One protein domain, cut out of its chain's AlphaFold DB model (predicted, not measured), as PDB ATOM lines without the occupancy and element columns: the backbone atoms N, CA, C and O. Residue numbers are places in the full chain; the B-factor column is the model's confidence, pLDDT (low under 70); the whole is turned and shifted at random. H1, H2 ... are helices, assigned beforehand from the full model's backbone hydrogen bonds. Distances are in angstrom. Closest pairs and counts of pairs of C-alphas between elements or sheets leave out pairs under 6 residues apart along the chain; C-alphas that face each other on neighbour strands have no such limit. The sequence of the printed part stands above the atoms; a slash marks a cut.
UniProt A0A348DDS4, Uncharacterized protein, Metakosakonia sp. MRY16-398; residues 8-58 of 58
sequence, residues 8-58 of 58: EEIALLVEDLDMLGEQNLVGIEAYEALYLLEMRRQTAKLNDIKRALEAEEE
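This is residues 8 to 58 of the 58 residues of an uncharacterized protein of Metakosakonia sp. MRY16-398 (UniProt A0A348DDS4). Two helices, a shorter H1 and a much longer H2, meet near one end of each and make a lopsided V, with the tight link at its corner. Residues 38 to 58, of which 38 to 56 belong to H2, stand free and stick out as a long arm. The printed part has 51 residues with two named helices, H1 then H2, and no named strand: all helix. It is extended, with a radius of gyration of the C-alphas of 15.2 A, and spans 48 by 21 by 13 A.

H1, residues 8 to 22, touches H2, residues 28 to 56, with residues 16 to 21 alone, and H2 touches H1 with residues 30 to 34 alone. Their closest C-alphas, those of Leu 20 and Ala 30, are 6.3 A apart. The lines stand at a steep tilt of 48 degrees, opposite ways. In H1 and H2 every O i to N i+4 pair is within hydrogen-bond range.

H1 begins at C-alpha 8 (117.714, 127.508, 152.167) and measures 21.4 A. H2 measures 42.5 A and ends at C-alpha 56 (87.096, 127.937, 156.211).

The C-alphas farthest apart, of Asn 24 and Glu 58, are 48.6 A apart. The printed part has no cut. Residues 57 to 58 are under pLDDT 70.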
ATOM      1  N   GLU A   8     118.299 126.471 151.317       92.81
ATOM      2  CA  GLU A   8     117.714 127.508 152.167       92.81
ATOM      3  C   GLU A   8     117.589 127.042 153.625       92.81
ATOM      4  O   GLU A   8     117.930 127.785 154.542       92.81
ATOM      5  N   GLU A   9     117.172 125.792 153.856       88.25
ATOM      6  CA  GLU A   9     117.137 125.200 155.203       88.25
ATOM      7  C   GLU A   9     118.536 125.097 155.824       88.25
ATOM      8  O   GLU A   9     118.686 125.277 157.031       88.25
ATOM      9  N   ILE A  10     119.565 124.831 155.011       91.31
ATOM     10  CA  ILE A  10     120.954 124.797 155.488       91.31
ATOM     11  C   ILE A  10     121.424 126.204 155.859       91.31
ATOM     12  O   ILE A  10     122.032 126.365 156.912       91.31
ATOM     13  N   ALA A  11     121.138 127.208 155.028       93.88
ATOM     14  CA  ALA A  11     121.516 128.592 155.304       93.88
ATOM     15  C   ALA A  11     120.911 129.087 156.628       93.88
ATOM     16  O   ALA A  11     121.638 129.589 157.479       93.88
ATOM     17  N   LEU A  12     119.615 128.837 156.844       90.69
ATOM     18  CA  LEU A  12     118.936 129.171 158.100       90.69
ATOM     19  C   LEU A  12     119.550 128.456 159.310       90.69
ATOM     20  O   LEU A  12     119.716 129.059 160.365       90.69
ATOM     21  N   LEU A  13     119.904 127.176 159.166       89.81
ATOM     22  CA  LEU A  13     120.541 126.425 160.247       89.81
ATOM     23  C   LEU A  13     121.927 126.982 160.599       89.81
ATOM     24  O   LEU A  13     122.297 126.984 161.771       89.81
ATOM     25  N   VAL A  14     122.695 127.430 159.602       92.06
ATOM     26  CA  VAL A  14     124.003 128.064 159.823       92.06
ATOM     27  C   VAL A  14     123.838 129.384 160.572       92.06
ATOM     28  O   VAL A  14     124.519 129.579 161.572       92.06
ATOM     29  N   GLU A  15     122.892 130.234 160.165       93.38
ATOM     30  CA  GLU A  15     122.592 131.487 160.873       93.38
ATOM     31  C   GLU A  15     122.186 131.237 162.336       93.38
ATOM     32  O   GLU A  15     122.708 131.884 163.244       93.38
ATOM     33  N   ASP A  16     121.308 130.255 162.582       91.31
ATOM     34  CA  ASP A  16     120.899 129.879 163.939       91.31
ATOM     35  C   ASP A  16     122.110 129.396 164.778       91.31
ATOM     36  O   ASP A  16     122.235 129.745 165.952       91.31
ATOM     37  N   LEU A  17     123.016 128.602 164.191       90.94
ATOM     38  CA  LEU A  17     124.225 128.108 164.865       90.94
ATOM     39  C   LEU A  17     125.224 129.225 165.183       90.94
ATOM     40  O   LEU A  17     125.774 129.239 166.285       90.94
ATOM     41  N   ASP A  18     125.441 130.153 164.251       93.62
ATOM     42  CA  ASP A  18     126.335 131.295 164.446       93.62
ATOM     43  C   ASP A  18     125.827 132.182 165.593       93.62
ATOM     44  O   ASP A  18     126.583 132.495 166.515       93.62
ATOM     45  N   MET A  19     124.521 132.482 165.621       93.75
ATOM     46  CA  MET A  19     123.894 133.240 166.712       93.75
ATOM     47  C   MET A  19     124.041 132.555 168.077       93.75
ATOM     48  O   MET A  19     124.274 133.217 169.089       93.75
ATOM     49  N   LEU A  20     123.896 131.228 168.136       93.62
ATOM     50  CA  LEU A  20     124.108 130.476 169.377       93.62
ATOM     51  C   LEU A  20     125.578 130.519 169.810       93.62
ATOM     52  O   LEU A  20     125.864 130.719 170.994       93.62
ATOM     53  N   GLY A  21     126.500 130.418 168.851       92.19
ATOM     54  CA  GLY A  21     127.935 130.562 169.074       92.19
ATOM     55  C   GLY A  21     128.312 131.925 169.663       92.19
ATOM     56  O   GLY A  21     129.082 131.978 170.621       92.19
ATOM     57  N   GLU A  22     127.715 133.016 169.174       94.44
ATOM     58  CA  GLU A  22     127.894 134.369 169.731       94.44
ATOM     59  C   GLU A  22     127.469 134.473 171.207       94.44
ATOM     60  O   GLU A  22     128.020 135.276 171.962       94.44
ATOM     61  N   GLN A  23     126.518 133.641 171.642       92.00
ATOM     62  CA  GLN A  23     126.056 133.556 173.033       92.00
ATOM     63  C   GLN A  23     126.831 132.522 173.871       92.00
ATOM     64  O   GLN A  23     126.463 132.261 175.015       92.00
ATOM     65  N   ASN A  24     127.911 131.943 173.330       91.69
ATOM     66  CA  ASN A  24     128.675 130.834 173.914       91.69
ATOM     67  C   ASN A  24     127.851 129.556 174.166       91.69
ATOM     68  O   ASN A  24     128.256 128.717 174.969       91.69
ATOM     69  N   LEU A  25     126.717 129.381 173.481       90.31
ATOM     70  CA  LEU A  25     125.955 128.135 173.503       90.31
ATOM     71  C   LEU A  25     126.557 127.191 172.462       90.31
ATOM     72  O   LEU A  25     126.431 127.418 171.260       90.31
ATOM     73  N   VAL A  26     127.235 126.136 172.916       89.94
ATOM     74  CA  VAL A  26     127.982 125.209 172.051       89.94
ATOM     75  C   VAL A  26     127.701 123.750 172.413       89.94
ATOM     76  O   VAL A  26     127.188 123.433 173.483       89.94
ATOM     77  N   GLY A  27     128.016 122.822 171.507       89.56
ATOM     78  CA  GLY A  27     127.867 121.387 171.768       89.56
ATOM     79  C   GLY A  27     126.426 120.984 172.110       89.56
ATOM     80  O   GLY A  27     125.514 121.188 171.309       89.56
ATOM     81  N   ILE A  28     126.228 120.381 173.287       89.94
ATOM     82  CA  ILE A  28     124.916 119.879 173.733       89.94
ATOM     83  C   ILE A  28     123.920 121.030 173.928       89.94
ATOM     84  O   ILE A  28     122.766 120.909 173.531       89.94
ATOM     85  N   GLU A  29     124.372 122.164 174.462       88.88
ATOM     86  CA  GLU A  29     123.511 123.315 174.760       88.88
ATOM     87  C   GLU A  29     122.971 123.949 173.472       88.88
ATOM     88  O   GLU A  29     121.794 124.296 173.389       88.88
ATOM     89  N   ALA A  30     123.807 124.025 172.430       89.94
ATOM     90  CA  ALA A  30     123.384 124.472 171.105       89.94
ATOM     91  C   ALA A  30     122.336 123.529 170.494       89.94
ATOM     92  O   ALA A  30     121.334 123.984 169.945       89.94
ATOM     93  N   TYR A  31     122.535 122.214 170.621       91.12
ATOM     94  CA  TYR A  31     121.574 121.224 170.132       91.12
ATOM     95  C   TYR A  31     120.217 121.343 170.837       91.12
ATOM     96  O   TYR A  31     119.179 121.364 170.176       91.12
ATOM     97  N   GLU A  32     120.210 121.453 172.166       92.81
ATOM     98  CA  GLU A  32     118.978 121.617 172.942       92.81
ATOM     99  C   GLU A  32     118.262 122.926 172.593       92.81
ATOM    100  O   GLU A  32     117.042 122.930 172.403       92.81
ATOM    101  N   ALA A  33     119.011 124.022 172.440       91.94
ATOM    102  CA  ALA A  33     118.464 125.304 172.016       91.94
ATOM    103  C   ALA A  33     117.807 125.208 170.630       91.94
ATOM    104  O   ALA A  33     116.641 125.581 170.481       91.94
ATOM    105  N   LEU A  34     118.503 124.645 169.635       92.00
ATOM    106  CA  LEU A  34     117.959 124.436 168.288       92.00
ATOM    107  C   LEU A  34     116.717 123.544 168.299       92.00
ATOM    108  O   LEU A  34     115.726 123.854 167.638       92.00
ATOM    109  N   TYR A  35     116.739 122.461 169.079       92.00
ATOM    110  CA  TYR A  35     115.596 121.565 169.216       92.00
ATOM    111  C   TYR A  35     114.367 122.298 169.768       92.00
ATOM    112  O   TYR A  35     113.274 122.203 169.204       92.00
ATOM    113  N   LEU A  36     114.534 123.083 170.836       93.31
ATOM    114  CA  LEU A  36     113.445 123.870 171.416       93.31
ATOM    115  C   LEU A  36     112.914 124.931 170.443       93.31
ATOM    116  O   LEU A  36     111.701 125.150 170.380       93.31
ATOM    117  N   LEU A  37     113.796 125.581 169.680       90.12
ATOM    118  CA  LEU A  37     113.406 126.557 168.662       90.12
ATOM    119  C   LEU A  37     112.595 125.905 167.538       90.12
ATOM    120  O   LEU A  37     111.541 126.428 167.167       90.12
ATOM    121  N   GLU A  38     113.014 124.740 167.049       91.88
ATOM    122  CA  GLU A  38     112.287 124.010 166.009       91.88
ATOM    123  C   GLU A  38     110.909 123.541 166.496       91.88
ATOM    124  O   GLU A  38     109.908 123.737 165.805       91.88
ATOM    125  N   MET A  39     110.805 123.036 167.729       94.62
ATOM    126  CA  MET A  39     109.510 122.680 168.324       94.62
ATOM    127  C   MET A  39     108.558 123.883 168.406       94.62
ATOM    128  O   MET A  39     107.357 123.751 168.141       94.62
ATOM    129  N   ARG A  40     109.073 125.080 168.722       92.75
ATOM    130  CA  ARG A  40     108.280 126.322 168.718       92.75
ATOM    131  C   ARG A  40     107.825 126.703 167.310       92.75
ATOM    132  O   ARG A  40     106.652 127.033 167.137       92.75
ATOM    133  N   ARG A  41     108.710 126.613 166.309       90.94
ATOM    134  CA  ARG A  41     108.381 126.868 164.893       90.94
ATOM    135  C   ARG A  41     107.282 125.921 164.406       90.94
ATOM    136  O   ARG A  41     106.311 126.372 163.803       90.94
ATOM    137  N   GLN A  42     107.387 124.628 164.710       92.69
ATOM    138  CA  GLN A  42     106.367 123.637 164.356       92.69
ATOM    139  C   GLN A  42     105.031 123.913 165.049       92.69
ATOM    140  O   GLN A  42     103.985 123.870 164.406       92.69
ATOM    141  N   THR A  43     105.062 124.264 166.335       95.56
ATOM    142  CA  THR A  43     103.851 124.618 167.091       95.56
ATOM    143  C   THR A  43     103.151 125.840 166.490       95.56
ATOM    144  O   THR A  43     101.931 125.831 166.341       95.56
ATOM    145  N   ALA A  44     103.903 126.874 166.100       95.12
ATOM    146  CA  ALA A  44     103.344 128.047 165.428       95.12
ATOM    147  C   ALA A  44     102.674 127.671 164.098       95.12
ATOM    148  O   ALA A  44     101.504 127.987 163.906       95.12
ATOM    149  N   LYS A  45     103.359 126.893 163.243       95.69
ATOM    150  CA  LYS A  45     102.799 126.405 161.969       95.69
ATOM    151  C   LYS A  45     101.490 125.635 162.169       95.69
ATOM    152  O   LYS A  45     100.538 125.844 161.426       95.69
ATOM    153  N   LEU A  46     101.429 124.757 163.172       96.69
ATOM    154  CA  LEU A  46     100.210 124.003 163.483       96.69
ATOM    155  C   LEU A  46      99.067 124.913 163.950       96.69
ATOM    156  O   LEU A  46      97.925 124.696 163.555       96.69
ATOM    157  N   ASN A  47      99.363 125.937 164.752       96.25
ATOM    158  CA  ASN A  47      98.361 126.912 165.180       96.25
ATOM    159  C   ASN A  47      97.836 127.753 164.010       96.25
ATOM    160  O   ASN A  47      96.640 128.028 163.958       96.25
ATOM    161  N   ASP A  48      98.701 128.131 163.070       96.62
ATOM    162  CA  ASP A  48      98.297 128.875 161.875       96.62
ATOM    163  C   ASP A  48      97.406 128.018 160.966       96.62
ATOM    164  O   ASP A  48      96.356 128.482 160.529       96.62
ATOM    165  N   ILE A  49      97.761 126.742 160.762       95.44
ATOM    166  CA  ILE A  49      96.917 125.776 160.040       95.44
ATOM    167  C   ILE A  49      95.563 125.622 160.733       95.44
ATOM    168  O   ILE A  49      94.531 125.676 160.073       95.44
ATOM    169  N   LYS A  50      95.553 125.458 162.062       95.94
ATOM    170  CA  LYS A  50      94.315 125.335 162.834       95.94
ATOM    171  C   LYS A  50      93.399 126.542 162.612       95.94
ATOM    172  O   LYS A  50      92.228 126.352 162.312       95.94
ATOM    173  N   ARG A  51      93.936 127.761 162.714       95.31
ATOM    174  CA  ARG A  51      93.172 128.999 162.489       95.31
ATOM    175  C   ARG A  51      92.638 129.104 161.063       95.31
ATOM    176  O   ARG A  51      91.527 129.579 160.877       95.31
ATOM    177  N   ALA A  52      93.424 128.690 160.070       95.44
ATOM    178  CA  ALA A  52      92.992 128.699 158.677       95.44
ATOM    179  C   ALA A  52      91.825 127.729 158.438       95.44
ATOM    180  O   ALA A  52      90.864 128.101 157.779       95.44
ATOM    181  N   LEU A  53      91.882 126.529 159.022       94.31
ATOM    182  CA  LEU A  53      90.794 125.550 158.939       94.31
ATOM    183  C   LEU A  53      89.525 126.043 159.646       94.31
ATOM    184  O   LEU A  53      88.445 125.940 159.081       94.31
ATOM    185  N   GLU A  54      89.655 126.628 160.840       94.81
ATOM    186  CA  GLU A  54      88.520 127.224 161.564       94.81
ATOM    187  C   GLU A  54      87.863 128.364 160.763       94.81
ATOM    188  O   GLU A  54      86.647 128.506 160.796       94.81
ATOM    189  N   ALA A  55      88.643 129.144 160.005       87.25
ATOM    190  CA  ALA A  55      88.131 130.229 159.166       87.25
ATOM    191  C   ALA A  55      87.477 129.760 157.850       87.25
ATOM    192  O   ALA A  55      86.749 130.535 157.238       87.25
ATOM    193  N   GLU A  56      87.752 128.537 157.388       77.19
ATOM    194  CA  GLU A  56      87.096 127.937 156.211       77.19
ATOM    195  C   GLU A  56      85.780 127.215 156.564       77.19
ATOM    196  O   GLU A  56      84.980 126.942 155.669       77.19
ATOM    197  N   GLU A  57      85.551 126.894 157.844       68.69
ATOM    198  CA  GLU A  57      84.315 126.262 158.338       68.69
ATOM    199  C   GLU A  57      83.183 127.267 158.661       68.69
ATOM    200  O   GLU A  57      82.042 126.836 158.857       68.69
ATOM    201  N   GLU A  58      83.469 128.578 158.690       55.06
ATOM    202  CA  GLU A  58      82.499 129.686 158.861       55.06
ATOM    203  C   GLU A  58      81.964 130.240 157.527       55.06
ATOM    204  O   GLU A  58      80.738 130.509 157.461       55.06
TER     205      GLU A  58